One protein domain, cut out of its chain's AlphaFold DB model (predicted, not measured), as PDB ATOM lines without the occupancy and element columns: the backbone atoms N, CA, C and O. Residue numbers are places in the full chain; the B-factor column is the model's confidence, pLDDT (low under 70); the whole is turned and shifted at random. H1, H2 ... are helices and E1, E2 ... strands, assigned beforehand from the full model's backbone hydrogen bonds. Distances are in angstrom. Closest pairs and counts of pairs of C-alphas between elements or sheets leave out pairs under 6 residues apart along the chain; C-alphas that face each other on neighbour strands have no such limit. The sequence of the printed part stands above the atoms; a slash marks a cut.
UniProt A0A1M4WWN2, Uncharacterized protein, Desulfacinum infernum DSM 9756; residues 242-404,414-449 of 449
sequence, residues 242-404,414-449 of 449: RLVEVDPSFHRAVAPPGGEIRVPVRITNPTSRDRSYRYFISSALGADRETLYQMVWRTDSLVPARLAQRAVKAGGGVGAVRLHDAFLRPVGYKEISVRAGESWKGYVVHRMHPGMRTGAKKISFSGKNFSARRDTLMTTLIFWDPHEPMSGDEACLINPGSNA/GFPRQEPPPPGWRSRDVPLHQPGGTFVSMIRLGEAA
ATOM      1  N   ARG A 242     -19.106 -27.265 -35.040       91.38
ATOM      2  CA  ARG A 242     -18.249 -26.645 -36.048       91.38
ATOM      3  C   ARG A 242     -18.996 -25.473 -36.666       91.38
ATOM      4  O   ARG A 242     -20.182 -25.580 -36.954       91.38
ATOM      5  N   LEU A 243     -18.297 -24.361 -36.869       93.12
ATOM      6  CA  LEU A 243     -18.860 -23.179 -37.534       93.12
ATOM      7  C   LEU A 243     -18.588 -23.180 -39.035       93.12
ATOM      8  O   LEU A 243     -19.219 -22.438 -39.781       93.12
ATOM      9  N   VAL A 244     -17.640 -24.007 -39.464       95.50
ATOM     10  CA  VAL A 244     -17.217 -24.164 -40.847       95.50
ATOM     11  C   VAL A 244     -16.638 -25.562 -41.040       95.50
ATOM     12  O   VAL A 244     -15.845 -26.050 -40.228       95.50
ATOM     13  N   GLU A 245     -17.022 -26.202 -42.137       95.12
ATOM     14  CA  GLU A 245     -16.452 -27.468 -42.591       95.12
ATOM     15  C   GLU A 245     -15.743 -27.263 -43.925       95.12
ATOM     16  O   GLU A 245     -16.227 -26.523 -44.780       95.12
ATOM     17  N   VAL A 246     -14.592 -27.910 -44.103       94.56
ATOM     18  CA  VAL A 246     -13.772 -27.781 -45.311       94.56
ATOM     19  C   VAL A 246     -13.530 -29.161 -45.893       94.56
ATOM     20  O   VAL A 246     -13.120 -30.073 -45.176       94.56
ATOM     21  N   ASP A 247     -13.807 -29.305 -47.186       94.56
ATOM     22  CA  ASP A 247     -13.685 -30.559 -47.921       94.56
ATOM     23  C   ASP A 247     -12.908 -30.364 -49.242       94.56
ATOM     24  O   ASP A 247     -13.262 -29.468 -50.017       94.56
ATOM     25  N   PRO A 248     -11.873 -31.182 -49.518       93.62
ATOM     26  CA  PRO A 248     -11.247 -32.093 -48.559       93.62
ATOM     27  C   PRO A 248     -10.586 -31.300 -47.418       93.62
ATOM     28  O   PRO A 248     -10.217 -30.147 -47.608       93.62
ATOM     29  N   SER A 249     -10.400 -31.902 -46.243       89.06
ATOM     30  CA  SER A 249      -9.585 -31.306 -45.168       89.06
ATOM     31  C   SER A 249      -8.089 -31.593 -45.343       89.06
ATOM     32  O   SER A 249      -7.243 -30.874 -44.810       89.06
ATOM     33  N   PHE A 250      -7.745 -32.621 -46.124       90.19
ATOM     34  CA  PHE A 250      -6.373 -33.010 -46.423       90.19
ATOM     35  C   PHE A 250      -6.183 -33.357 -47.904       90.19
ATOM     36  O   PHE A 250      -6.990 -34.072 -48.496       90.19
ATOM     37  N   HIS A 251      -5.077 -32.903 -48.494       92.00
ATOM     38  CA  HIS A 251      -4.695 -33.225 -49.866       92.00
ATOM     39  C   HIS A 251      -3.219 -33.621 -49.971       92.00
ATOM     40  O   HIS A 251      -2.344 -33.019 -49.350       92.00
ATOM     41  N   ARG A 252      -2.913 -34.610 -50.814       90.25
ATOM     42  CA  ARG A 252      -1.538 -34.989 -51.145       90.25
ATOM     43  C   ARG A 252      -1.383 -35.174 -52.644       90.25
ATOM     44  O   ARG A 252      -2.204 -35.847 -53.258       90.25
ATOM     45  N   ALA A 253      -0.290 -34.654 -53.189       91.31
ATOM     46  CA  ALA A 253       0.061 -34.828 -54.592       91.31
ATOM     47  C   ALA A 253       1.581 -34.836 -54.817       91.31
ATOM     48  O   ALA A 253       2.373 -34.489 -53.935       91.31
ATOM     49  N   VAL A 254       1.969 -35.216 -56.033       90.62
ATOM     50  CA  VAL A 254       3.311 -35.026 -56.591       90.62
ATOM     51  C   VAL A 254       3.173 -34.115 -57.807       90.62
ATOM     52  O   VAL A 254       2.244 -34.293 -58.591       90.62
ATOM     53  N   ALA A 255       4.068 -33.144 -57.964       89.38
ATOM     54  CA  ALA A 255       4.101 -32.287 -59.144       89.38
ATOM     55  C   ALA A 255       5.521 -31.894 -59.553       89.38
ATOM     56  O   ALA A 255       6.388 -31.723 -58.684       89.38
ATOM     57  N   PRO A 256       5.747 -31.673 -60.862       86.62
ATOM     58  CA  PRO A 256       7.017 -31.170 -61.348       86.62
ATOM     59  C   PRO A 256       7.277 -29.742 -60.840       86.62
ATOM     60  O   PRO A 256       6.352 -28.927 -60.738       86.62
ATOM     61  N   PRO A 257       8.543 -29.387 -60.552       82.69
ATOM     62  CA  PRO A 257       8.925 -27.990 -60.379       82.69
ATOM     63  C   PRO A 257       8.568 -27.191 -61.640       82.69
ATOM     64  O   PRO A 257       8.813 -27.655 -62.747       82.69
ATOM     65  N   GLY A 258       8.011 -25.993 -61.483       82.06
ATOM     66  CA  GLY A 258       7.493 -25.184 -62.593       82.06
ATOM     67  C   GLY A 258       6.000 -25.378 -62.879       82.06
ATOM     68  O   GLY A 258       5.449 -24.617 -63.668       82.06
ATOM     69  N   GLY A 259       5.347 -26.364 -62.252       85.31
ATOM     70  CA  GLY A 259       3.931 -26.668 -62.466       85.31
ATOM     71  C   GLY A 259       2.945 -25.857 -61.617       85.31
ATOM     72  O   GLY A 259       3.305 -25.072 -60.734       85.31
ATOM     73  N   GLU A 260       1.662 -26.109 -61.870       91.06
ATOM     74  CA  GLU A 260       0.527 -25.630 -61.079       91.06
ATOM     75  C   GLU A 260      -0.321 -26.833 -60.642       91.06
ATOM     76  O   GLU A 260      -0.612 -27.713 -61.448       91.06
ATOM     77  N   ILE A 261      -0.732 -26.865 -59.371       93.81
ATOM     78  CA  ILE A 261      -1.746 -27.804 -58.869       93.81
ATOM     79  C   ILE A 261      -2.954 -26.990 -58.435       93.81
ATOM     80  O   ILE A 261      -2.824 -26.021 -57.685       93.81
ATOM     81  N   ARG A 262      -4.137 -27.431 -58.862       95.75
ATOM     82  CA  ARG A 262      -5.422 -26.890 -58.422       95.75
ATOM     83  C   ARG A 262      -6.141 -27.943 -57.599       95.75
ATOM     84  O   ARG A 262      -6.491 -28.998 -58.122       95.75
ATOM     85  N   VAL A 263      -6.376 -27.646 -56.329       96.62
ATOM     86  CA  VAL A 263      -7.136 -28.517 -55.433       96.62
ATOM     87  C   VAL A 263      -8.530 -27.921 -55.268       96.62
ATOM     88  O   VAL A 263      -8.628 -26.807 -54.746       96.62
ATOM     89  N   PRO A 264      -9.605 -28.590 -55.724       97.38
ATOM     90  CA  PRO A 264     -10.954 -28.115 -55.450       97.38
ATOM     91  C   PRO A 264     -11.191 -28.137 -53.941       97.38
ATOM     92  O   PRO A 264     -10.884 -29.126 -53.279       97.38
ATOM     93  N   VAL A 265     -11.736 -27.045 -53.414       97.50
ATOM     94  CA  VAL A 265     -12.125 -26.927 -52.010       97.50
ATOM     95  C   VAL A 265     -13.563 -26.457 -51.895       97.50
ATOM     96  O   VAL A 265     -14.048 -25.624 -52.666       97.50
ATOM     97  N   ARG A 266     -14.244 -26.996 -50.894       98.00
ATOM     98  CA  ARG A 266     -15.611 -26.660 -50.539       98.00
ATOM     99  C   ARG A 266     -15.649 -26.230 -49.084       98.00
ATOM    100  O   ARG A 266     -15.190 -26.964 -48.218       98.00
ATOM    101  N   ILE A 267     -16.216 -25.056 -48.836       97.56
ATOM    102  CA  ILE A 267     -16.435 -24.508 -47.497       97.56
ATOM    103  C   ILE A 267     -17.929 -24.598 -47.230       97.56
ATOM    104  O   ILE A 267     -18.712 -24.015 -47.974       97.56
ATOM    105  N   THR A 268     -18.332 -25.333 -46.204       98.25
ATOM    106  CA  THR A 268     -19.742 -25.525 -45.847       98.25
ATOM    107  C   THR A 268     -20.041 -24.809 -44.543       98.25
ATOM    108  O   THR A 268     -19.247 -24.891 -43.603       98.25
ATOM    109  N   ASN A 269     -21.185 -24.129 -44.493       97.88
ATOM    110  CA  ASN A 269     -21.751 -23.586 -43.268       97.88
ATOM    111  C   ASN A 269     -22.719 -24.618 -42.667       97.88
ATOM    112  O   ASN A 269     -23.852 -24.723 -43.132       97.88
ATOM    113  N   PRO A 270     -22.314 -25.382 -41.638       96.00
ATOM    114  CA  PRO A 270     -23.175 -26.400 -41.035       96.00
ATOM    115  C   PRO A 270     -24.212 -25.807 -40.065       96.00
ATOM    116  O   PRO A 270     -24.956 -26.551 -39.429       96.00
ATOM    117  N   THR A 271     -24.234 -24.483 -39.873       95.38
ATOM    118  CA  THR A 271     -25.087 -23.823 -38.880       95.38
ATOM    119  C   THR A 271     -26.438 -23.417 -39.469       95.38
ATOM    120  O   THR A 271     -26.640 -23.410 -40.681       95.38
ATOM    121  N   SER A 272     -27.381 -23.051 -38.598       95.56
ATOM    122  CA  SER A 272     -28.721 -22.581 -38.975       95.56
ATOM    123  C   SER A 272     -28.794 -21.089 -39.318       95.56
ATOM    124  O   SER A 272     -29.885 -20.565 -39.526       95.56
ATOM    125  N   ARG A 273     -27.658 -20.382 -39.339       95.50
ATOM    126  CA  ARG A 273     -27.583 -18.943 -39.626       95.50
ATOM    127  C   ARG A 273     -26.580 -18.692 -40.735       95.50
ATOM    128  O   ARG A 273     -25.632 -19.457 -40.884       95.50
ATOM    129  N   ASP A 274     -26.776 -17.615 -41.480       97.56
ATOM    130  CA  ASP A 274     -25.800 -17.160 -42.465       97.56
ATOM    131  C   ASP A 274     -24.483 -16.794 -41.774       97.56
ATOM    132  O   ASP A 274     -24.467 -16.299 -40.645       97.56
ATOM    133  N   ARG A 275     -23.373 -17.084 -42.450       97.44
ATOM    134  CA  ARG A 275     -22.019 -16.900 -41.930       97.44
ATOM    135  C   ARG A 275     -21.155 -16.219 -42.980       97.44
ATOM    136  O   ARG A 275     -21.356 -16.404 -44.181       97.44
ATOM    137  N   SER A 276     -20.165 -15.471 -42.520       97.25
ATOM    138  CA  SER A 276     -19.122 -14.898 -43.367       97.25
ATOM    139  C   SER A 276     -17.778 -15.371 -42.846       97.25
ATOM    140  O   SER A 276     -17.515 -15.278 -41.653       97.25
ATOM    141  N   TYR A 277     -16.929 -15.900 -43.720       97.94
ATOM    142  CA  TYR A 277     -15.652 -16.472 -43.311       97.94
ATOM    143  C   TYR A 277     -14.477 -15.626 -43.773       97.94
ATOM    144  O   TYR A 277     -14.395 -15.224 -44.936       97.94
ATOM    145  N   ARG A 278     -13.522 -15.430 -42.868       97.56
ATOM    146  CA  ARG A 278     -12.156 -15.042 -43.212       97.56
ATOM    147  C   ARG A 278     -11.286 -16.271 -43.340       97.56
ATOM    148  O   ARG A 278     -11.664 -17.364 -42.918       97.56
ATOM    149  N   TYR A 279     -10.129 -16.083 -43.954       94.75
ATOM    150  CA  TYR A 279      -9.179 -17.143 -44.202       94.75
ATOM    151  C   TYR A 279      -7.737 -16.683 -44.037       94.75
ATOM    152  O   TYR A 279      -7.382 -15.545 -44.301       94.75
ATOM    153  N   PHE A 280      -6.871 -17.596 -43.636       91.12
ATOM    154  CA  PHE A 280      -5.443 -17.363 -43.524       91.12
ATOM    155  C   PHE A 280      -4.733 -18.517 -44.207       91.12
ATOM    156  O   PHE A 280      -5.044 -19.678 -43.947       91.12
ATOM    157  N   ILE A 281      -3.797 -18.197 -45.098       88.50
ATOM    158  CA  ILE A 281      -3.024 -19.193 -45.831       88.50
ATOM    159  C   ILE A 281      -1.543 -19.037 -45.532       88.50
ATOM    160  O   ILE A 281      -0.971 -17.954 -45.650       88.50
ATOM    161  N   SER A 282      -0.914 -20.150 -45.186       85.06
ATOM    162  CA  SER A 282       0.514 -20.217 -44.914       85.06
ATOM    163  C   SER A 282       1.102 -21.443 -45.581       85.06
ATOM    164  O   SER A 282       0.455 -22.485 -45.684       85.06
ATOM    165  N   SER A 283       2.326 -21.317 -46.085       85.50
ATOM    166  CA  SER A 283       3.041 -22.424 -46.710       85.50
ATOM    167  C   SER A 283       4.458 -22.542 -46.175       85.50
ATOM    168  O   SER A 283       5.121 -21.539 -45.910       85.50
ATOM    169  N   ALA A 284       4.931 -23.776 -46.063       83.88
ATOM    170  CA  ALA A 284       6.284 -24.133 -45.680       83.88
ATOM    171  C   ALA A 284       6.878 -25.100 -46.702       83.88
ATOM    172  O   ALA A 284       6.228 -26.032 -47.164       83.88
ATOM    173  N   LEU A 285       8.137 -24.886 -47.042       85.75
ATOM    174  CA  LEU A 285       8.887 -25.674 -47.997       85.75
ATOM    175  C   LEU A 285      10.110 -26.257 -47.292       85.75
ATOM    176  O   LEU A 285      10.896 -25.531 -46.681       85.75
ATOM    177  N   GLY A 286      10.274 -27.570 -47.379       87.19
ATOM    178  CA  GLY A 286      11.309 -28.293 -46.647       87.19
ATOM    179  C   GLY A 286      11.597 -29.653 -47.256       87.19
ATOM    180  O   GLY A 286      11.236 -29.918 -48.407       87.19
ATOM    181  N   ALA A 287      12.293 -30.485 -46.488       86.00
ATOM    182  CA  ALA A 287      12.558 -31.856 -46.883       86.00
ATOM    183  C   ALA A 287      11.342 -32.760 -46.755       86.00
ATOM    184  O   ALA A 287      10.543 -32.592 -45.838       86.00
ATOM    185  N   ASP A 288      11.238 -33.721 -47.673       85.06
ATOM    186  CA  ASP A 288      10.199 -34.738 -47.674       85.06
ATOM    187  C   ASP A 288       9.989 -35.380 -46.297       85.06
ATOM    188  O   ASP A 288      10.922 -35.766 -45.583       85.06
ATOM    189  N   ARG A 289       8.711 -35.497 -45.945       78.19
ATOM    190  CA  ARG A 289       8.256 -35.974 -44.642       78.19
ATOM    191  C   ARG A 289       8.745 -37.391 -44.358       78.19
ATOM    192  O   ARG A 289       9.228 -37.648 -43.258       78.19
ATOM    193  N   GLU A 290       8.625 -38.300 -45.325       78.12
ATOM    194  CA  GLU A 290       9.039 -39.697 -45.140       78.12
ATOM    195  C   GLU A 290      10.547 -39.785 -44.919       78.12
ATOM    196  O   GLU A 290      11.019 -40.511 -44.046       78.12
ATOM    197  N   THR A 291      11.308 -38.971 -45.646       81.69
ATOM    198  CA  THR A 291      12.759 -38.863 -45.484       81.69
ATOM    199  C   THR A 291      13.141 -38.444 -44.062       81.69
ATOM    200  O   THR A 291      14.001 -39.074 -43.441       81.69
ATOM    201  N   LEU A 292      12.491 -37.416 -43.511       80.31
ATOM    202  CA  LEU A 292      12.754 -36.946 -42.146       80.31
ATOM    203  C   LEU A 292      12.327 -37.969 -41.093       80.31
ATOM    204  O   LEU A 292      13.073 -38.215 -40.145       80.31
ATOM    205  N   TYR A 293      11.166 -38.597 -41.276       76.44
ATOM    206  CA  TYR A 293      10.680 -39.652 -40.389       76.44
ATOM    207  C   TYR A 293      11.668 -40.824 -40.325       76.44
ATOM    208  O   TYR A 293      12.028 -41.276 -39.239       76.44
ATOM    209  N   GLN A 294      12.201 -41.256 -41.472       77.44
ATOM    210  CA  GLN A 294      13.212 -42.313 -41.540       77.44
ATOM    211  C   GLN A 294      14.518 -41.942 -40.827       77.44
ATOM    212  O   GLN A 294      15.134 -42.806 -40.205       77.44
ATOM    213  N   MET A 295      14.957 -40.681 -40.898       81.31
ATOM    214  CA  MET A 295      16.136 -40.220 -40.153       81.31
ATOM    215  C   MET A 295      15.916 -40.376 -38.653       81.31
ATOM    216  O   MET A 295      16.724 -41.018 -37.986       81.31
ATOM    217  N   VAL A 296      14.794 -39.846 -38.158       75.56
ATOM    218  CA  VAL A 296      14.436 -39.887 -36.738       75.56
ATOM    219  C   VAL A 296      14.321 -41.322 -36.248       75.56
ATOM    220  O   VAL A 296      14.954 -41.681 -35.260       75.56
ATOM    221  N   TRP A 297      13.598 -42.159 -36.990       73.88
ATOM    222  CA  TRP A 297      13.422 -43.577 -36.693       73.88
ATOM    223  C   TRP A 297      14.757 -44.329 -36.590       73.88
ATOM    224  O   TRP A 297      14.982 -45.127 -35.682       73.88
ATOM    225  N   ARG A 298      15.689 -44.061 -37.509       77.06
ATOM    226  CA  ARG A 298      16.988 -44.746 -37.549       77.06
ATOM    227  C   ARG A 298      17.945 -44.291 -36.454       77.06
ATOM    228  O   ARG A 298      18.926 -44.999 -36.210       77.06
ATOM    229  N   THR A 299      17.742 -43.126 -35.849       75.56
ATOM    230  CA  THR A 299      18.677 -42.552 -34.867       75.56
ATOM    231  C   THR A 299      18.092 -42.386 -33.475       75.56
ATOM    232  O   THR A 299      18.849 -42.039 -32.580       75.56
ATOM    233  N   ASP A 300      16.780 -42.563 -33.315       73.06
ATOM    234  CA  ASP A 300      16.016 -42.103 -32.151       73.06
ATOM    235  C   ASP A 300      16.385 -40.666 -31.740       73.06
ATOM    236  O   ASP A 300      16.701 -40.355 -30.594       73.06
ATOM    237  N   SER A 301      16.451 -39.767 -32.725       72.56
ATOM    238  CA  SER A 301      16.856 -38.382 -32.480       72.56
ATOM    239  C   SER A 301      16.251 -37.433 -33.501       72.56
ATOM    240  O   SER A 301      16.245 -37.711 -34.698       72.56
ATOM    241  N   LEU A 302      15.797 -36.269 -33.034       74.31
ATOM    242  CA  LEU A 302      15.344 -35.168 -33.891       74.31
ATOM    243  C   LEU A 302      16.500 -34.420 -34.555       74.31
ATOM    244  O   LEU A 302      16.292 -33.702 -35.535       74.31
ATOM    245  N   VAL A 303      17.712 -34.544 -34.009       80.00
ATOM    246  CA  VAL A 303      18.893 -33.808 -34.468       80.00
ATOM    247  C   VAL A 303      19.134 -33.985 -35.972       80.00
ATOM    248  O   VAL A 303      19.208 -32.963 -36.654       80.00
ATOM    249  N   PRO A 304      19.188 -35.202 -36.550       81.25
ATOM    250  CA  PRO A 304      19.391 -35.356 -37.991       81.25
ATOM    251  C   PRO A 304      18.271 -34.740 -38.837       81.25
ATOM    252  O   PRO A 304      18.571 -34.141 -39.866       81.25
ATOM    253  N   ALA A 305      17.007 -34.796 -38.408       80.94
ATOM    254  CA  ALA A 305      15.918 -34.128 -39.123       80.94
ATOM    255  C   ALA A 305      16.075 -32.596 -39.103       80.94
ATOM    256  O   ALA A 305      15.923 -31.943 -40.137       80.94
ATOM    257  N   ARG A 306      16.464 -32.014 -37.958       80.88
ATOM    258  CA  ARG A 306      16.785 -30.578 -37.848       80.88
ATOM    259  C   ARG A 306      17.971 -30.197 -38.737       80.88
ATOM    260  O   ARG A 306      17.913 -29.189 -39.441       80.88
ATOM    261  N   LEU A 307      19.029 -31.011 -38.742       85.25
ATOM    262  CA  LEU A 307      20.197 -30.817 -39.605       85.25
ATOM    263  C   LEU A 307      19.818 -30.890 -41.088       85.25
ATOM    264  O   LEU A 307      20.255 -30.037 -41.857       85.25
ATOM    265  N   ALA A 308      18.976 -31.847 -41.484       86.81
ATOM    266  CA  ALA A 308      18.459 -31.960 -42.845       86.81
ATOM    267  C   ALA A 308      17.682 -30.705 -43.254       86.81
ATOM    268  O   ALA A 308      18.001 -30.103 -44.279       86.81
ATOM    269  N   GLN A 309      16.718 -30.269 -42.437       85.56
ATOM    270  CA  GLN A 309      15.919 -29.070 -42.714       85.56
ATOM    271  C   GLN A 309      16.791 -27.814 -42.833       85.56
ATOM    272  O   GLN A 309      16.629 -27.026 -43.768       85.56
ATOM    273  N   ARG A 310      17.780 -27.658 -41.944       86.06
ATOM    274  CA  ARG A 310      18.758 -26.566 -42.023       86.06
ATOM    275  C   ARG A 310      19.595 -26.647 -43.301       86.06
ATOM    276  O   ARG A 310      19.757 -25.642 -43.990       86.06
ATOM    277  N   ALA A 311      20.099 -27.830 -43.648       88.44
ATOM    278  CA  ALA A 311      20.956 -28.041 -44.814       88.44
ATOM    279  C   ALA A 311      20.242 -27.730 -46.139       88.44
ATOM    280  O   ALA A 311      20.855 -27.194 -47.066       88.44
ATOM    281  N   VAL A 312      18.944 -28.031 -46.229       87.38
ATOM    282  CA  VAL A 312      18.131 -27.745 -47.420       87.38
ATOM    283  C   VAL A 312      17.519 -26.338 -47.408       87.38
ATOM    284  O   VAL A 312      16.808 -25.974 -48.345       87.38
ATOM    285  N   LYS A 313      17.826 -25.528 -46.383       86.00
ATOM    286  CA  LYS A 313      17.274 -24.180 -46.177       86.00
ATOM    287  C   LYS A 313      15.744 -24.200 -46.211       86.00
ATOM    288  O   LYS A 313      15.125 -23.511 -47.029       86.00
ATOM    289  N   ALA A 314      15.160 -25.058 -45.382       82.25
ATOM    290  CA  ALA A 314      13.725 -25.093 -45.174       82.25
ATOM    291  C   ALA A 314      13.228 -23.765 -44.595       82.25
ATOM    292  O   ALA A 314      13.947 -23.087 -43.861       82.25
ATOM    293  N   GLY A 315      12.002 -23.395 -44.935       79.50
ATOM    294  CA  GLY A 315      11.392 -22.151 -44.486       79.50
ATOM    295  C   GLY A 315       9.975 -22.011 -45.016       79.50
ATOM    296  O   GLY A 315       9.524 -22.829 -45.812       79.50
ATOM    297  N   GLY A 316       9.266 -20.975 -44.586       78.94
ATOM    298  CA  GLY A 316       7.904 -20.705 -45.040       78.94
ATOM    299  C   GLY A 316       7.701 -19.285 -45.532       78.94
ATOM    300  O   GLY A 316       8.637 -18.489 -45.567       78.94
ATOM    301  N   GLY A 317       6.469 -18.992 -45.929       73.88
ATOM    302  CA  GLY A 317       6.044 -17.696 -46.438       73.88
ATOM    303  C   GLY A 317       4.552 -17.675 -46.763       73.88
ATOM    304  O   GLY A 317       3.916 -18.721 -46.921       73.88
ATOM    305  N   VAL A 318       4.012 -16.469 -46.912       72.88
ATOM    306  CA  VAL A 318       2.732 -16.246 -47.597       72.88
ATOM    307  C   VAL A 318       3.006 -16.178 -49.106       72.88
ATOM    308  O   VAL A 318       4.032 -15.647 -49.527       72.88
ATOM    309  N   GLY A 319       2.109 -16.723 -49.932       70.88
ATOM    310  CA  GLY A 319       2.080 -16.433 -51.374       70.88
ATOM    311  C   GLY A 319       2.527 -17.539 -52.341       70.88
ATOM    312  O   GLY A 319       2.321 -17.377 -53.542       70.88
ATOM    313  N   ALA A 320       3.047 -18.679 -51.874       80.50
ATOM    314  CA  ALA A 320       3.234 -19.860 -52.740       80.50
ATOM    315  C   ALA A 320       1.896 -20.482 -53.196       80.50
ATOM    316  O   ALA A 320       1.840 -21.263 -54.149       80.50
ATOM    317  N   VAL A 321       0.817 -20.131 -52.495       89.00
ATOM    318  CA  VAL A 321      -0.523 -20.670 -52.686       89.00
ATOM    319  C   VAL A 321      -1.543 -19.547 -52.572       89.00
ATOM    320  O   VAL A 321      -1.357 -18.611 -51.788       89.00
ATOM    321  N   ARG A 322      -2.611 -19.627 -53.366       93.25
ATOM    322  CA  ARG A 322      -3.727 -18.676 -53.346       93.25
ATOM    323  C   ARG A 322      -5.062 -19.406 -53.340       93.25
ATOM    324  O   ARG A 322      -5.190 -20.473 -53.934       93.25
ATOM    325  N   LEU A 323      -6.055 -18.793 -52.704       96.12
ATOM    326  CA  LEU A 323      -7.446 -19.223 -52.788       96.12
ATOM    327  C   LEU A 323      -8.133 -18.497 -53.952       96.12
ATOM    328  O   LEU A 323      -8.039 -17.272 -54.075       96.12
ATOM    329  N   HIS A 324      -8.813 -19.262 -54.796       97.50
ATOM    330  CA  HIS A 324      -9.583 -18.786 -55.939       97.50
ATOM    331  C   HIS A 324     -11.046 -19.224 -55.819       97.50
ATOM    332  O   HIS A 324     -11.329 -20.272 -55.241       97.50
ATOM    333  N   ASP A 325     -11.964 -18.437 -56.376       97.19
ATOM    334  CA  ASP A 325     -13.375 -18.814 -56.499       97.19
ATOM    335  C   ASP A 325     -13.602 -19.884 -57.586       97.19
ATOM    336  O   ASP A 325     -12.673 -20.323 -58.270       97.19
ATOM    337  N   ALA A 326     -14.856 -20.313 -57.755       96.00
ATOM    338  CA  ALA A 326     -15.247 -21.280 -58.782       96.00
ATOM    339  C   ALA A 326     -14.936 -20.826 -60.227       96.00
ATOM    340  O   ALA A 326     -14.851 -21.665 -61.119       96.00
ATOM    341  N   PHE A 327     -14.731 -19.524 -60.456       96.06
ATOM    342  CA  PHE A 327     -14.363 -18.932 -61.746       96.06
ATOM    343  C   PHE A 327     -12.854 -18.673 -61.863       96.06
ATOM    344  O   PHE A 327     -12.415 -17.955 -62.760       96.06
ATOM    345  N   LEU A 328     -12.052 -19.237 -60.952       95.12
ATOM    346  CA  LEU A 328     -10.601 -19.063 -60.875       95.12
ATOM    347  C   LEU A 328     -10.153 -17.611 -60.664       95.12
ATOM    348  O   LEU A 328      -8.999 -17.266 -60.939       95.12
ATOM    349  N   ARG A 329     -11.004 -16.756 -60.099       96.38
ATOM    350  CA  ARG A 329     -10.614 -15.402 -59.694       96.38
ATOM    351  C   ARG A 329     -10.050 -15.441 -58.273       96.38
ATOM    352  O   ARG A 329     -10.642 -16.102 -57.418       96.38
ATOM    353  N   PRO A 330      -8.925 -14.761 -57.983       94.94
ATOM    354  CA  PRO A 330      -8.403 -14.688 -56.621       94.94
ATOM    355  C   PRO A 330      -9.456 -14.120 -55.663       94.94
ATOM    356  O   PRO A 330     -10.038 -13.074 -55.948       94.94
ATOM    357  N   VAL A 331      -9.671 -14.780 -54.521       95.50
ATOM    358  CA  VAL A 331     -10.626 -14.296 -53.504       95.50
ATOM    359  C   VAL A 331     -10.124 -12.993 -52.871       95.50
ATOM    360  O   VAL A 331     -10.889 -12.046 -52.684       95.50
ATOM    361  N   GLY A 332      -8.814 -12.913 -52.613       92.00
ATOM    362  CA  GLY A 332      -8.196 -11.772 -51.936       92.00
ATOM    363  C   GLY A 332      -8.673 -11.638 -50.487       92.00
ATOM    364  O   GLY A 332      -9.193 -12.577 -49.900       92.00
ATOM    365  N   TYR A 333      -8.523 -10.458 -49.895       92.75
ATOM    366  CA  TYR A 333      -8.915 -10.209 -48.499       92.75
ATOM    367  C   TYR A 333     -10.399  -9.835 -48.372       92.75
ATOM    368  O   TYR A 333     -10.748  -8.788 -47.829       92.75
ATOM    369  N   LYS A 334     -11.271 -10.674 -48.940       94.81
ATOM    370  CA  LYS A 334     -12.730 -10.524 -48.905       94.81
ATOM    371  C   LYS A 334     -13.346 -11.668 -48.122       94.81
ATOM    372  O   LYS A 334     -12.963 -12.821 -48.310       94.81
ATOM    373  N   GLU A 335     -14.311 -11.340 -47.269       97.44
ATOM    374  CA  GLU A 335     -15.074 -12.351 -46.542       97.44
ATOM    375  C   GLU A 335     -15.875 -13.217 -47.523       97.44
ATOM    376  O   GLU A 335     -16.421 -12.726 -48.514       97.44
ATOM    377  N   ILE A 336     -15.923 -14.519 -47.251       97.81
ATOM    378  CA  ILE A 336     -16.687 -15.494 -48.026       97.81
ATOM    379  C   ILE A 336     -18.023 -15.696 -47.318       97.81
ATOM    380  O   ILE A 336     -18.078 -16.364 -46.289       97.81
ATOM    381  N   SER A 337     -19.091 -15.119 -47.861       97.75
ATOM    382  CA  SER A 337     -20.442 -15.294 -47.323       97.75
ATOM    383  C   SER A 337     -21.046 -16.622 -47.774       97.75
ATOM    384  O   SER A 337     -21.058 -16.939 -48.965       97.75
ATOM    385  N   VAL A 338     -21.553 -17.396 -46.816       98.19
ATOM    386  CA  VAL A 338     -22.164 -18.712 -47.025       98.19
ATOM    387  C   VAL A 338     -23.445 -18.790 -46.204       98.19
ATOM    388  O   VAL A 338     -23.421 -18.667 -44.975       98.19
ATOM    389  N   ARG A 339     -24.577 -18.998 -46.879       98.38
ATOM    390  CA  ARG A 339     -25.873 -19.120 -46.206       98.38
ATOM    391  C   ARG A 339     -25.937 -20.356 -45.317       98.38
ATOM    392  O   ARG A 339     -25.157 -21.294 -45.493       98.38
ATOM    393  N   ALA A 340     -26.868 -20.351 -44.370       97.81
ATOM    394  CA  ALA A 340     -27.149 -21.502 -43.514       97.81
ATOM    395  C   ALA A 340     -27.315 -22.798 -44.335       97.81
ATOM    396  O   ALA A 340     -28.133 -22.857 -45.250       97.81
ATOM    397  N   GLY A 341     -26.538 -23.836 -44.015       97.00
ATOM    398  CA  GLY A 341     -26.582 -25.137 -44.693       97.00
ATOM    399  C   GLY A 341     -25.996 -25.177 -46.112       97.00
ATOM    400  O   GLY A 341     -25.943 -26.254 -46.708       97.00
ATOM    401  N   GLU A 342     -25.553 -24.048 -46.670       98.44
ATOM    402  CA  GLU A 342     -24.996 -23.987 -48.022       98.44
ATOM    403  C   GLU A 342     -23.472 -24.194 -48.043       98.44
ATOM    404  O   GLU A 342     -22.781 -24.217 -47.017       98.44
ATOM    405  N   SER A 343     -22.931 -24.345 -49.257       98.12
ATOM    406  CA  SER A 343     -21.494 -24.460 -49.491       98.12
ATOM    407  C   SER A 343     -20.997 -23.459 -50.526       98.12
ATOM    408  O   SER A 343     -21.552 -23.342 -51.618       98.12
ATOM    409  N   TRP A 344     -19.859 -22.835 -50.237       98.31
ATOM    410  CA  TRP A 344     -19.039 -22.139 -51.220       98.31
ATOM    411  C   TRP A 344     -18.036 -23.101 -51.864       98.31
ATOM    412  O   TRP A 344     -17.519 -24.009 -51.208       98.31
ATOM    413  N   LYS A 345     -17.747 -22.902 -53.153       98.19
ATOM    414  CA  LYS A 345     -16.796 -23.711 -53.928       98.19
ATOM    415  C   LYS A 345     -15.685 -22.834 -54.489       98.19
ATOM    416  O   LYS A 345     -15.947 -21.748 -55.006       98.19
ATOM    417  N   GLY A 346     -14.469 -23.360 -54.462       97.94
ATOM    418  CA  GLY A 346     -13.308 -22.708 -55.040       97.94
ATOM    419  C   GLY A 346     -12.141 -23.661 -55.227       97.94
ATOM    420  O   GLY A 346     -12.296 -24.882 -55.199       97.94
ATOM    421  N   TYR A 347     -10.962 -23.084 -55.423       98.12
ATOM    422  CA  TYR A 347      -9.730 -23.820 -55.662       98.12
ATOM    423  C   TYR A 347      -8.591 -23.253 -54.826       98.12
ATOM    424  O   TYR A 347      -8.349 -22.045 -54.817       98.12
ATOM    425  N   VAL A 348      -7.842 -24.138 -54.178       96.75
ATOM    426  CA  VAL A 348      -6.516 -23.816 -53.657       96.75
ATOM    427  C   VAL A 348      -5.519 -24.054 -54.784       96.75
ATOM    428  O   VAL A 348      -5.343 -25.178 -55.256       96.75
ATOM    429  N   VAL A 349      -4.907 -22.973 -55.259       95.81
ATOM    430  CA  VAL A 349      -3.976 -22.992 -56.388       95.81
ATOM    431  C   VAL A 349      -2.561 -22.871 -55.858       95.81
ATOM    432  O   VAL A 349      -2.157 -21.827 -55.340       95.81
ATOM    433  N   HIS A 350      -1.805 -23.949 -56.001       93.81
ATOM    434  CA  HIS A 350      -0.390 -24.006 -55.683       93.81
ATOM    435  C   HIS A 350       0.401 -23.635 -56.934       93.81
ATOM    436  O   HIS A 350       0.107 -24.148 -58.013       93.81
ATOM    437  N   ARG A 351       1.436 -22.799 -56.799       89.38
ATOM    438  CA  ARG A 351       2.367 -22.479 -57.894       89.38
ATOM    439  C   ARG A 351       3.770 -22.945 -57.525       89.38
ATOM    440  O   ARG A 351       4.370 -22.419 -56.591       89.38
ATOM    441  N   MET A 352       4.286 -23.944 -58.235       89.62
ATOM    442  CA  MET A 352       5.574 -24.557 -57.941       89.62
ATOM    443  C   MET A 352       6.629 -23.847 -58.770       89.62
ATOM    444  O   MET A 352       6.722 -24.060 -59.969       89.62
ATOM    445  N   HIS A 353       7.463 -23.021 -58.153       89.50
ATOM    446  CA  HIS A 353       8.573 -22.406 -58.875       89.50
ATOM    447  C   HIS A 353       9.747 -23.399 -58.992       89.50
ATOM    448  O   HIS A 353      10.035 -24.090 -58.011       89.50
ATOM    449  N   PRO A 354      10.494 -23.460 -60.114       87.69
ATOM    450  CA  PRO A 354      11.645 -24.361 -60.248       87.69
ATOM    451  C   PRO A 354      12.667 -24.213 -59.111       87.69
ATOM    452  O   PRO A 354      13.138 -25.199 -58.551       87.69
ATOM    453  N   GLY A 355      12.917 -22.971 -58.681       88.75
ATOM    454  CA  GLY A 355      13.799 -22.644 -57.552       88.75
ATOM    455  C   GLY A 355      13.347 -23.162 -56.176       88.75
ATOM    456  O   GLY A 355      14.132 -23.115 -55.228       88.75
ATOM    457  N   MET A 356      12.120 -23.682 -56.040       89.00
ATOM    458  CA  MET A 356      11.675 -24.335 -54.805       89.00
ATOM    459  C   MET A 356      12.400 -25.666 -54.581       89.00
ATOM    460  O   MET A 356      12.688 -26.013 -53.436       89.00
ATOM    461  N   ARG A 357      12.767 -26.390 -55.643       90.25
ATOM    462  CA  ARG A 357      13.467 -27.671 -55.510       90.25
ATOM    463  C   ARG A 357      14.978 -27.465 -55.434       90.25
ATOM    464  O   ARG A 357      15.545 -26.717 -56.223       90.25
ATOM    465  N   THR A 358      15.650 -28.149 -54.511       88.38
ATOM    466  CA  THR A 358      17.125 -28.172 -54.455       88.38
ATOM    467  C   THR A 358      17.688 -29.529 -54.865       88.38
ATOM    468  O   THR A 358      17.010 -30.555 -54.798       88.38
ATOM    469  N   GLY A 359      18.982 -29.558 -55.199       90.88
ATOM    470  CA  GLY A 359      19.749 -30.803 -55.244       90.88
ATOM    471  C   GLY A 359      19.836 -31.493 -53.874       90.88
ATOM    472  O   GLY A 359      19.559 -30.885 -52.833       90.88
ATOM    473  N   ALA A 360      20.233 -32.768 -53.889       92.88
ATOM    474  CA  ALA A 360      20.469 -33.562 -52.686       92.88
ATOM    475  C   ALA A 360      21.582 -32.963 -51.822       92.88
ATOM    476  O   ALA A 360      22.652 -32.606 -52.313       92.88
ATOM    477  N   LYS A 361      21.341 -32.905 -50.516       93.75
ATOM    478  CA  LYS A 361      22.319 -32.572 -49.484       93.75
ATOM    479  C   LYS A 361      22.579 -33.813 -48.648       93.75
ATOM    480  O   LYS A 361      21.640 -34.515 -48.277       93.75
ATOM    481  N   LYS A 362      23.852 -34.096 -48.390       93.94
ATOM    482  CA  LYS A 362      24.263 -35.161 -47.475       93.94
ATOM    483  C   LYS A 362      24.380 -34.581 -46.071       93.94
ATOM    484  O   LYS A 362      24.926 -33.493 -45.906       93.94
ATOM    485  N   ILE A 363      23.877 -35.311 -45.088       92.38
ATOM    486  CA  ILE A 363      24.085 -35.034 -43.667       92.38
ATOM    487  C   ILE A 363      24.678 -36.280 -43.009       92.38
ATOM    488  O   ILE A 363      24.374 -37.397 -43.429       92.38
ATOM    489  N   SER A 364      25.506 -36.092 -41.984       90.50
ATOM    490  CA  SER A 364      26.056 -37.181 -41.178       90.50
ATOM    491  C   SER A 364      25.691 -36.969 -39.714       90.50
ATOM    492  O   SER A 364      25.777 -35.848 -39.211       90.50
ATOM    493  N   PHE A 365      25.242 -38.029 -39.046       88.62
ATOM    494  CA  PHE A 365      24.937 -38.026 -37.619       88.62
ATOM    495  C   PHE A 365      25.218 -39.410 -37.032       88.62
ATOM    496  O   PHE A 365      24.724 -40.413 -37.550       88.62
ATOM    497  N   SER A 366      26.024 -39.467 -35.968       87.94
ATOM    498  CA  SER A 366      26.418 -40.714 -35.286       87.94
ATOM    499  C   SER A 366      26.910 -41.813 -36.244       87.94
ATOM    500  O   SER A 366      26.476 -42.960 -36.163       87.94
ATOM    501  N   GLY A 367      27.763 -41.450 -37.211       87.81
ATOM    502  CA  GLY A 367      28.323 -42.380 -38.203       87.81
ATOM    503  C   GLY A 367      27.355 -42.828 -39.308       87.81
ATOM    504  O   GLY A 367      27.753 -43.580 -40.195       87.81
ATOM    505  N   LYS A 368      26.096 -42.364 -39.302       88.62
ATOM    506  CA  LYS A 368      25.106 -42.637 -40.355       88.62
ATOM    507  C   LYS A 368      25.014 -41.460 -41.317       88.62
ATOM    508  O   LYS A 368      24.918 -40.312 -40.893       88.62
ATOM    509  N   ASN A 369      24.971 -41.762 -42.612       92.88
ATOM    510  CA  ASN A 369      24.786 -40.771 -43.666       92.88
ATOM    511  C   ASN A 369      23.336 -40.772 -44.151       92.88
ATOM    512  O   ASN A 369      22.777 -41.826 -44.455       92.88
ATOM    513  N   PHE A 370      22.749 -39.586 -44.285       91.38
ATOM    514  CA  PHE A 370      21.418 -39.401 -44.854       91.38
ATOM    515  C   PHE A 370      21.464 -38.408 -46.012       91.38
ATOM    516  O   PHE A 370      22.371 -37.579 -46.111       91.38
ATOM    517  N   SER A 371      20.461 -38.482 -46.884       92.81
ATOM    518  CA  SER A 371      20.265 -37.521 -47.963       92.81
ATOM    519  C   SER A 371      18.927 -36.817 -47.794       92.81
ATOM    520  O   SER A 371      17.922 -37.468 -47.529       92.81
ATOM    521  N   ALA A 372      18.925 -35.496 -47.949       90.69
ATOM    522  CA  ALA A 372      17.731 -34.663 -47.913       90.69
ATOM    523  C   ALA A 372      17.709 -33.717 -49.117       90.69
ATOM    524  O   ALA A 372      18.756 -33.298 -49.614       90.69
ATOM    525  N   ARG A 373      16.519 -33.346 -49.579       91.88
ATOM    526  CA  ARG A 373      16.295 -32.317 -50.607       91.88
ATOM    527  C   ARG A 373      15.227 -31.377 -50.100       91.88
ATOM    528  O   ARG A 373      14.376 -31.830 -49.363       91.88
ATOM    529  N   ARG A 374      15.234 -30.107 -50.500       90.56
ATOM    530  CA  ARG A 374      14.038 -29.277 -50.368       90.56
ATOM    531  C   ARG A 374      13.113 -29.654 -51.511       90.56
ATOM    532  O   ARG A 374      13.404 -29.321 -52.657       90.56
ATOM    533  N   ASP A 375      12.082 -30.423 -51.216       89.94
ATOM    534  CA  ASP A 375      11.246 -31.040 -52.240       89.94
ATOM    535  C   ASP A 375       9.805 -31.260 -51.794       89.94
ATOM    536  O   ASP A 375       9.074 -31.932 -52.502       89.94
ATOM    537  N   THR A 376       9.367 -30.720 -50.661       89.00
ATOM    538  CA  THR A 376       7.967 -30.852 -50.256       89.00
ATOM    539  C   THR A 376       7.424 -29.507 -49.778       89.00
ATOM    540  O   THR A 376       7.989 -28.857 -48.891       89.00
ATOM    541  N   LEU A 377       6.339 -29.064 -50.415       88.75
ATOM    542  CA  LEU A 377       5.564 -27.874 -50.083       88.75
ATOM    543  C   LEU A 377       4.357 -28.304 -49.248       88.75
ATOM    544  O   LEU A 377       3.481 -29.019 -49.732       88.75
ATOM    545  N   MET A 378       4.313 -27.863 -48.001       87.62
ATOM    546  CA  MET A 378       3.171 -28.021 -47.114       87.62
ATOM    547  C   MET A 378       2.419 -26.701 -47.011       87.62
ATOM    548  O   MET A 378       3.038 -25.647 -46.880       87.62
ATOM    549  N   THR A 379       1.095 -26.752 -47.031       88.25
ATOM    550  CA  THR A 379       0.242 -25.566 -46.924       88.25
ATOM    551  C   THR A 379      -0.867 -25.831 -45.933       88.25
ATOM    552  O   THR A 379      -1.484 -26.889 -45.990       88.25
ATOM    553  N   THR A 380      -1.133 -24.848 -45.081       88.06
ATOM    554  CA  THR A 380      -2.320 -24.810 -44.231       88.06
ATOM    555  C   THR A 380      -3.160 -23.608 -44.635       88.06
ATOM    556  O   THR A 380      -2.651 -22.490 -44.753       88.06
ATOM    557  N   LEU A 381      -4.448 -23.851 -44.846       91.31
ATOM    558  CA  LEU A 381      -5.478 -22.849 -45.053       91.31
ATOM    559  C   LEU A 381      -6.491 -22.973 -43.915       91.31
ATOM    560  O   LEU A 381      -7.036 -24.047 -43.673       91.31
ATOM    561  N   ILE A 382      -6.708 -21.871 -43.210       92.94
ATOM    562  CA  ILE A 382      -7.551 -21.805 -42.021       92.94
ATOM    563  C   ILE A 382      -8.697 -20.844 -42.289       92.94
ATOM    564  O   ILE A 382      -8.433 -19.714 -42.672       92.94
ATOM    565  N   PHE A 383      -9.929 -21.258 -42.018       96.06
ATOM    566  CA  PHE A 383     -11.143 -20.455 -42.075       96.06
ATOM    567  C   PHE A 383     -11.707 -20.213 -40.673       96.06
ATOM    568  O   PHE A 383     -11.672 -21.087 -39.795       96.06
ATOM    569  N   TRP A 384     -12.258 -19.025 -40.455       96.00
ATOM    570  CA  TRP A 384     -12.978 -18.686 -39.229       96.00
ATOM    571  C   TRP A 384     -14.062 -17.652 -39.502       96.00
ATOM    572  O   TRP A 384     -13.991 -16.919 -40.487       96.00
ATOM    573  N   ASP A 385     -15.056 -17.601 -38.622       95.75
ATOM    574  CA  ASP A 385     -16.056 -16.540 -38.637       95.75
ATOM    575  C   ASP A 385     -15.550 -15.389 -37.749       95.75
ATOM    576  O   ASP A 385     -15.376 -15.594 -36.541       95.75
ATOM    577  N   PRO A 386     -15.252 -14.199 -38.307       94.19
ATOM    578  CA  PRO A 386     -14.795 -13.054 -37.527       94.19
ATOM    579  C   PRO A 386     -15.917 -12.412 -36.695       94.19
ATOM    580  O   PRO A 386     -15.616 -11.588 -35.836       94.19
ATOM    581  N   HIS A 387     -17.181 -12.762 -36.955       93.12
ATOM    582  CA  HIS A 387     -18.367 -12.220 -36.291       93.12
ATOM    583  C   HIS A 387     -18.925 -13.161 -35.222       93.12
ATOM    584  O   HIS A 387     -19.842 -12.782 -34.493       93.12
ATOM    585  N   GLU A 388     -18.398 -14.383 -35.111       90.81
ATOM    586  CA  GLU A 388     -18.758 -15.267 -34.008       90.81
ATOM    587  C   GLU A 388     -18.322 -14.621 -32.681       90.81
ATOM    588  O   GLU A 388     -17.145 -14.273 -32.525       90.81
ATOM    589  N   PRO A 389     -19.246 -14.470 -31.713       84.69
ATOM    590  CA  PRO A 389     -18.923 -13.914 -30.409       84.69
ATOM    591  C   PRO A 389     -17.808 -14.697 -29.716       84.69
ATOM    592  O   PRO A 389     -17.752 -15.925 -29.787       84.69
ATOM    593  N   MET A 390     -16.954 -13.983 -28.983       78.81
ATOM    594  CA  MET A 390     -15.997 -14.626 -28.081       78.81
ATOM    595  C   MET A 390     -16.748 -15.496 -27.064       78.81
ATOM    596  O   MET A 390     -17.808 -15.110 -26.563       78.81
ATOM    597  N   SER A 391     -16.218 -16.684 -26.783       69.69
ATOM    598  CA  SER A 391     -16.841 -17.677 -25.916       69.69
ATOM    599  C   SER A 391     -16.057 -17.870 -24.618       69.69
ATOM    600  O   SER A 391     -15.342 -18.851 -24.447       69.69
ATOM    601  N   GLY A 392     -16.257 -16.977 -23.653       71.50
ATOM    602  CA  GLY A 392     -15.577 -17.038 -22.360       71.50
ATOM    603  C   GLY A 392     -14.554 -15.922 -22.202       71.50
ATOM    604  O   GLY A 392     -14.845 -14.766 -22.504       71.50
ATOM    605  N   ASP A 393     -13.378 -16.262 -21.676       87.00
ATOM    606  CA  ASP A 393     -12.370 -15.285 -21.263       87.00
ATOM    607  C   ASP A 393     -11.322 -15.009 -22.358       87.00
ATOM    608  O   ASP A 393     -10.200 -14.609 -22.054       87.00
ATOM    609  N   GLU A 394     -11.631 -15.200 -23.647       83.44
ATOM    610  CA  GLU A 394     -10.630 -15.009 -24.712       83.44
ATOM    611  C   GLU A 394     -10.142 -13.566 -24.829       83.44
ATOM    612  O   GLU A 394      -9.030 -13.336 -25.302       83.44
ATOM    613  N   ALA A 395     -10.921 -12.598 -24.340       87.44
ATOM    614  CA  ALA A 395     -10.471 -11.217 -24.200       87.44
ATOM    615  C   ALA A 395      -9.203 -11.108 -23.332       87.44
ATOM    616  O   ALA A 395      -8.399 -10.211 -23.562       87.44
ATOM    617  N   CYS A 396      -8.985 -12.038 -22.397       91.50
ATOM    618  CA  CYS A 396      -7.786 -12.124 -21.564       91.50
ATOM    619  C   CYS A 396      -6.566 -12.708 -22.277       91.50
ATOM    620  O   CYS A 396      -5.475 -12.694 -21.706       91.50
ATOM    621  N   LEU A 397      -6.724 -13.229 -23.495       90.69
ATOM    622  CA  LEU A 397      -5.658 -13.883 -24.240       90.69
ATOM    623  C   LEU A 397      -5.140 -12.971 -25.353       90.69
ATOM    624  O   LEU A 397      -5.897 -12.306 -26.062       90.69
ATOM    625  N   ILE A 398      -3.825 -12.969 -25.538       88.69
ATOM    626  CA  ILE A 398      -3.157 -12.349 -26.679       88.69
ATOM    627  C   ILE A 398      -2.580 -13.464 -27.539       88.69
ATOM    628  O   ILE A 398      -1.778 -14.268 -27.077       88.69
ATOM    629  N   ASN A 399      -2.975 -13.498 -28.808       87.75
ATOM    630  CA  ASN A 399      -2.376 -14.378 -29.801       87.75
ATOM    631  C   ASN A 399      -1.164 -13.666 -30.435       87.75
ATOM    632  O   ASN A 399      -1.380 -12.700 -31.173       87.75
ATOM    633  N   PRO A 400       0.086 -14.113 -30.197       78.56
ATOM    634  CA  PRO A 400       1.288 -13.444 -30.707       78.56
ATOM    635  C   PRO A 400       1.378 -13.458 -32.245       78.56
ATOM    636  O   PRO A 400       2.090 -12.649 -32.843       78.56
ATOM    637  N   GLY A 401       0.602 -14.322 -32.910       78.25
ATOM    638  CA  GLY A 401       0.698 -14.555 -34.348       78.25
ATOM    639  C   GLY A 401       1.864 -15.483 -34.685       78.25
ATOM    640  O   GLY A 401       2.277 -16.305 -33.875       78.25
ATOM    641  N   SER A 402       2.364 -15.388 -35.909       75.81
ATOM    642  CA  SER A 402       3.494 -16.159 -36.437       75.81
ATOM    643  C   SER A 402       4.385 -15.240 -37.270       75.81
ATOM    644  O   SER A 402       3.922 -14.176 -37.691       75.81
ATOM    645  N   ASN A 403       5.599 -15.661 -37.639       69.12
ATOM    646  CA  ASN A 403       6.420 -14.911 -38.600       69.12
ATOM    647  C   ASN A 403       5.787 -14.726 -39.993       69.12
ATOM    648  O   ASN A 403       6.338 -14.019 -40.840       69.12
ATOM    649  N   ALA A 404       4.646 -15.354 -40.294       69.81
ATOM    650  CA  ALA A 404       3.886 -15.011 -41.492       69.81
ATOM    651  C   ALA A 404       3.397 -13.552 -41.451       69.81
ATOM    652  O   ALA A 404       3.226 -12.932 -42.502       69.81
ATOM    653  N   GLY A 414      12.034 -19.360 -54.585       83.19
ATOM    654  CA  GLY A 414      10.827 -19.763 -55.303       83.19
ATOM    655  C   GLY A 414       9.519 -19.286 -54.669       83.19
ATOM    656  O   GLY A 414       8.494 -19.321 -55.340       83.19
ATOM    657  N   PHE A 415       9.537 -18.802 -53.425       85.50
ATOM    658  CA  PHE A 415       8.404 -18.065 -52.865       85.50
ATOM    659  C   PHE A 415       8.392 -16.630 -53.413       85.50
ATOM    660  O   PHE A 415       9.462 -16.069 -53.669       85.50
ATOM    661  N   PRO A 416       7.209 -16.018 -53.598       81.94
ATOM    662  CA  PRO A 416       7.136 -14.596 -53.900       81.94
ATOM    663  C   PRO A 416       7.647 -13.765 -52.718       81.94
ATOM    664  O   PRO A 416       7.806 -14.264 -51.600       81.94
ATOM    665  N   ARG A 417       7.867 -12.469 -52.963       81.88
ATOM    666  CA  ARG A 417       8.099 -11.503 -51.886       81.88
ATOM    667  C   ARG A 417       6.942 -11.590 -50.889       81.88
ATOM    668  O   ARG A 417       5.782 -11.533 -51.289       81.88
ATOM    669  N   GLN A 418       7.270 -11.754 -49.609       77.06
ATOM    670  CA  GLN A 418       6.266 -11.813 -48.557       77.06
ATOM    671  C   GLN A 418       5.697 -10.412 -48.329       77.06
ATOM    672  O   GLN A 418       6.438  -9.469 -48.053       77.06
ATOM    673  N   GLU A 419       4.380 -10.301 -48.441       78.69
ATOM    674  CA  GLU A 419       3.615  -9.125 -48.045       78.69
ATOM    675  C   GLU A 419       2.729  -9.535 -46.865       78.69
ATOM    676  O   GLU A 419       2.007 -10.534 -46.976       78.69
ATOM    677  N   PRO A 420       2.804  -8.832 -45.721       78.31
ATOM    678  CA  PRO A 420       1.983  -9.170 -44.572       78.31
ATOM    679  C   PRO A 420       0.501  -8.952 -44.916       78.31
ATOM    680  O   PRO A 420       0.158  -7.906 -45.479       78.31
ATOM    681  N   PRO A 421      -0.398  -9.888 -44.559       84.88
ATOM    682  CA  PRO A 421      -1.830  -9.671 -44.707       84.88
ATOM    683  C   PRO A 421      -2.298  -8.395 -43.981       84.88
ATOM    684  O   PRO A 421      -1.702  -7.992 -42.967       84.88
ATOM    685  N   PRO A 422      -3.374  -7.745 -44.457       90.75
ATOM    686  CA  PRO A 422      -3.968  -6.620 -43.750       90.75
ATOM    687  C   PRO A 422      -4.511  -7.060 -42.377       90.75
ATOM    688  O   PRO A 422      -4.776  -8.248 -42.169       90.75
ATOM    689  N   PRO A 423      -4.692  -6.122 -41.429       91.62
ATOM    690  CA  PRO A 423      -5.366  -6.411 -40.166       91.62
ATOM    691  C   PRO A 423      -6.714  -7.108 -40.382       91.62
ATOM    692  O   PRO A 423      -7.444  -6.797 -41.323       91.62
ATOM    693  N   GLY A 424      -7.035  -8.067 -39.517       92.69
ATOM    694  CA  GLY A 424      -8.213  -8.919 -39.640       92.69
ATOM    695  C   GLY A 424      -7.999 -10.173 -40.493       92.69
ATOM    696  O   GLY A 424      -8.886 -11.022 -40.490       92.69
ATOM    697  N   TRP A 425      -6.860 -10.298 -41.184       92.31
ATOM    698  CA  TRP A 425      -6.485 -11.420 -42.059       92.31
ATOM    699  C   TRP A 425      -5.126 -12.039 -41.698       92.31
ATOM    700  O   TRP A 425      -4.569 -12.834 -42.460       92.31
ATOM    701  N   ARG A 426      -4.558 -11.657 -40.553       89.88
ATOM    702  CA  ARG A 426      -3.254 -12.123 -40.074       89.88
ATOM    703  C   ARG A 426      -3.395 -13.386 -39.238       89.88
ATOM    704  O   ARG A 426      -4.464 -13.696 -38.718       89.88
ATOM    705  N   SER A 427      -2.287 -14.091 -39.024       87.50
ATOM    706  CA  SER A 427      -2.291 -15.279 -38.162       87.50
ATOM    707  C   SER A 427      -2.658 -14.948 -36.705       87.50
ATOM    708  O   SER A 427      -3.293 -15.755 -36.018       87.50
ATOM    709  N   ARG A 428      -2.338 -13.730 -36.240       88.38
ATOM    710  CA  ARG A 428      -2.787 -13.211 -34.936       88.38
ATOM    711  C   ARG A 428      -4.305 -13.015 -34.818       88.38
ATOM    712  O   ARG A 428      -4.831 -13.093 -33.711       88.38
ATOM    713  N   ASP A 429      -5.006 -12.850 -35.938       91.50
ATOM    714  CA  ASP A 429      -6.458 -12.633 -35.968       91.50
ATOM    715  C   ASP A 429      -7.249 -13.954 -35.957       91.50
ATOM    716  O   ASP A 429      -8.465 -13.948 -35.781       91.50
ATOM    717  N   VAL A 430      -6.571 -15.099 -36.123       90.94
ATOM    718  CA  VAL A 430      -7.204 -16.423 -36.081       90.94
ATOM    719  C   VAL A 430      -7.619 -16.753 -34.638       90.94
ATOM    720  O   VAL A 430      -6.738 -16.931 -33.780       90.94
ATOM    721  N   PRO A 431      -8.925 -16.914 -34.353       91.06
ATOM    722  CA  PRO A 431      -9.413 -17.214 -33.015       91.06
ATOM    723  C   PRO A 431      -8.934 -18.593 -32.558       91.06
ATOM    724  O   PRO A 431      -8.949 -19.565 -33.315       91.06
ATOM    725  N   LEU A 432      -8.506 -18.685 -31.297       90.12
ATOM    726  CA  LEU A 432      -7.989 -19.926 -30.711       90.12
ATOM    727  C   LEU A 432      -9.096 -20.970 -30.487       90.12
ATOM    728  O   LEU A 432      -8.864 -22.160 -30.687       90.12
ATOM    729  N   HIS A 433     -10.300 -20.534 -30.120       90.88
ATOM    730  CA  HIS A 433     -11.365 -21.382 -29.574       90.88
ATOM    731  C   HIS A 433     -12.320 -21.981 -30.619       90.88
ATOM    732  O   HIS A 433     -12.973 -22.986 -30.339       90.88
ATOM    733  N   GLN A 434     -12.447 -21.375 -31.804       92.50
ATOM    734  CA  GLN A 434     -13.452 -21.797 -32.786       92.50
ATOM    735  C   GLN A 434     -13.042 -23.118 -33.450       92.50
ATOM    736  O   GLN A 434     -11.973 -23.163 -34.042       92.50
ATOM    737  N   PRO A 435     -13.863 -24.178 -33.439       90.31
ATOM    738  CA  PRO A 435     -13.534 -25.442 -34.101       90.31
ATOM    739  C   PRO A 435     -13.774 -25.427 -35.626       90.31
ATOM    740  O   PRO A 435     -14.531 -24.605 -36.148       90.31
ATOM    741  N   GLY A 436     -13.155 -26.382 -36.333       86.75
ATOM    742  CA  GLY A 436     -13.316 -26.608 -37.780       86.75
ATOM    743  C   GLY A 436     -12.583 -25.599 -38.673       86.75
ATOM    744  O   GLY A 436     -11.919 -24.691 -38.180       86.75
ATOM    745  N   GLY A 437     -12.725 -25.731 -39.996       91.19
ATOM    746  CA  GLY A 437     -12.233 -24.729 -40.950       91.19
ATOM    747  C   GLY A 437     -10.812 -24.929 -41.465       91.19
ATOM    748  O   GLY A 437     -10.183 -23.946 -41.826       91.19
ATOM    749  N   THR A 438     -10.264 -26.139 -41.480       90.19
ATOM    750  CA  THR A 438      -8.855 -26.365 -41.832       90.19
ATOM    751  C   THR A 438      -8.720 -27.192 -43.107       90.19
ATOM    752  O   THR A 438      -9.409 -28.190 -43.303       90.19
ATOM    753  N   PHE A 439      -7.818 -26.760 -43.984       91.31
ATOM    754  CA  PHE A 439      -7.325 -27.521 -45.127       91.31
ATOM    755  C   PHE A 439      -5.807 -27.610 -45.037       91.31
ATOM    756  O   PHE A 439      -5.130 -26.589 -44.899       91.31
ATOM    757  N   VAL A 440      -5.269 -28.820 -45.160       89.31
ATOM    758  CA  VAL A 440      -3.827 -29.065 -45.211       89.31
ATOM    759  C   VAL A 440      -3.478 -29.772 -46.511       89.31
ATOM    760  O   VAL A 440      -4.060 -30.800 -46.844       89.31
ATOM    761  N   SER A 441      -2.479 -29.279 -47.234       89.94
ATOM    762  CA  SER A 441      -1.949 -29.975 -48.406       89.94
ATOM    763  C   SER A 441      -0.472 -30.300 -48.269       89.94
ATOM    764  O   SER A 441       0.293 -29.487 -47.749       89.94
ATOM    765  N   MET A 442      -0.057 -31.420 -48.852       88.75
ATOM    766  CA  MET A 442       1.341 -31.790 -49.046       88.75
ATOM    767  C   MET A 442       1.628 -32.072 -50.521       88.75
ATOM    768  O   MET A 442       1.119 -33.043 -51.082       88.75
ATOM    769  N   ILE A 443       2.485 -31.263 -51.133       90.69
ATOM    770  CA  ILE A 443       2.901 -31.420 -52.527       90.69
ATOM    771  C   ILE A 443       4.384 -31.754 -52.568       90.69
ATOM    772  O   ILE A 443       5.221 -30.926 -52.206       90.69
ATOM    773  N   ARG A 444       4.718 -32.951 -53.048       90.88
ATOM    774  CA  ARG A 444       6.106 -33.334 -53.316       90.88
ATOM    775  C   ARG A 444       6.529 -32.846 -54.705       90.88
ATOM    776  O   ARG A 444       5.863 -33.115 -55.696       90.88
ATOM    777  N   LEU A 445       7.657 -32.152 -54.771       90.12
ATOM    778  CA  LEU A 445       8.299 -31.622 -55.967       90.12
ATOM    779  C   LEU A 445       9.150 -32.715 -56.629       90.12
ATOM    780  O   LEU A 445      10.298 -32.966 -56.242       90.12
ATOM    781  N   GLY A 446       8.597 -33.363 -57.644       84.94
ATOM    782  CA  GLY A 446       9.216 -34.480 -58.352       84.94
ATOM    783  C   GLY A 446       8.591 -34.682 -59.724       84.94
ATOM    784  O   GLY A 446       7.618 -34.021 -60.064       84.94
ATOM    785  N   GLU A 447       9.160 -35.572 -60.526       70.50
ATOM    786  CA  GLU A 447       8.482 -36.005 -61.751       70.50
ATOM    787  C   GLU A 447       7.160 -36.676 -61.355       70.50
ATOM    788  O   GLU A 447       7.114 -37.423 -60.371       70.50
ATOM    789  N   ALA A 448       6.076 -36.328 -62.052       57.72
ATOM    790  CA  ALA A 448       4.823 -37.055 -61.905       57.72
ATOM    791  C   ALA A 448       5.076 -38.493 -62.380       57.72
ATOM    792  O   ALA A 448       5.700 -38.676 -63.426       57.72
ATOM    793  N   ALA A 449       4.686 -39.467 -61.554       48.31
ATOM    794  CA  ALA A 449       4.860 -40.887 -61.847       48.31
ATOM    795  C   ALA A 449       4.040 -41.322 -63.063       48.31
ATOM    796  O   ALA A 449       2.929 -40.764 -63.239       48.31
TER     797      ALA A 449
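Overview. This is residues 242 to 404 and 414 to 449 of the 449 residues of an uncharacterized protein of Desulfacinum infernum DSM 9756 (UniProt A0A1M4WWN2). Two strongly twisted sheets lie partly face to face as a sandwich, one with the long strands E4, E11 and E12, the other with E1, E3, E8 and E6; E1 runs on from the second sheet into E2 of the first. At one end of the longest axis the helical hairpin H1 and H2 and the strand hairpin E9 and E10 gather, with H2 packed on both strands of that hairpin. The printed part has 199 residues, with two named helices and twelve named strands in the order E1 to E4, H1, H2, E5 to E12, and is mostly strand. The first sheet is branched and mixed; the second, in the order E1, E3, E8, E6, is antiparallel, as is the pair E9 and E10. The whole is compact, with a radius of gyration of the C-alphas of 18.8 A and spans of 60 by 41 by 29 A.

Along the chain. In the branched sheet, E4 is residues 275 to 287, 38.0 A long, from C-alpha 275 at (-22.019, -16.900, -41.930) to C-alpha 287 at (12.558, -31.856, -46.883). E11 is residues 374 to 384, 31.1 A, and E12 residues 438 to 445, 22.8 A, ending at C-alpha 445 (8.299, -31.622, -55.967). E2 is residues 250 to 255, E5 residues 315 to 317 and E7 residues 336 to 338. In the second sheet, E1 is residues 245 to 247, beginning at C-alpha 245 (-16.452, -27.468, -42.591), E3 residues 260 to 268, E8 residues 343 to 351 and E6 residues 321 to 325; E3 and E8 are 25.4 A long each. E9 is residues 361 to 365 and E10 residues 368 to 372. H1 is residues 289 to 299, 15.7 A, and H2 residues 303 to 311, 12.0 A.

Arrangement. On one side of E4 lie E7, beside residues 275 to 277, and E5, beside residues 283 to 285; E11 is on the other side. E4 and E11 are antiparallel, with N 280 and O 382 at 2.8 A. For E4 and E7, N 277 and O 336 are 2.9 A apart, and for E4 and E5, N 285 and O 315 are 2.8 A apart. E12 is antiparallel to E11, with N 379 and O 441 at 2.9 A, and parallel to the edge strand E2, with N 253 and O 442 at 3.0 A. In the second sheet N 247 and O 266 of E1 and E3 are 2.9 A apart, N 263 and O 348 of E3 and E8 2.9 A, and N 324 and O 347 of E6 and E8 2.8 A. Between the sheets, the closest C-alphas of E4 and E6 are those of Ser 283 and Val 321, 7.2 A apart; E3 and E12 are near each other. E1 runs on into E2 at 29 degrees, and E10 into E11 at 61 degrees. E9 and E10 form a hairpin, with N 363 and O 370 at 2.9 A. The helical hairpin H1 and H2 touch, closest at the C-alphas of Leu 292 and Ala 305, 5.2 A, at a steep tilt of 41 degrees, opposite ways. The closest C-alphas of H2 and E9 are those of Pro 304 and Phe 365, 6.2 A apart. Both helices only graze the branched sheet. In H1 and H2 every O i to N i+4 pair is within hydrogen-bond range.

Size, cuts and confidence. The C-alphas of Arg 273 and Gly 367, the two farthest apart, are 60.6 A from each other. Residues 405 to 413 are not printed; C-alphas 404 and 414 are 16.2 A apart across this cut, which falls in the link from E11 to E12. Of the links that are printed whole, none is long. Residues 385 to 404 and 414 to 437 hold no named element. The mean pLDDT of the printed part is 88.4, with residue 391, residues 403 to 404 and residues 448 to 449 under 70.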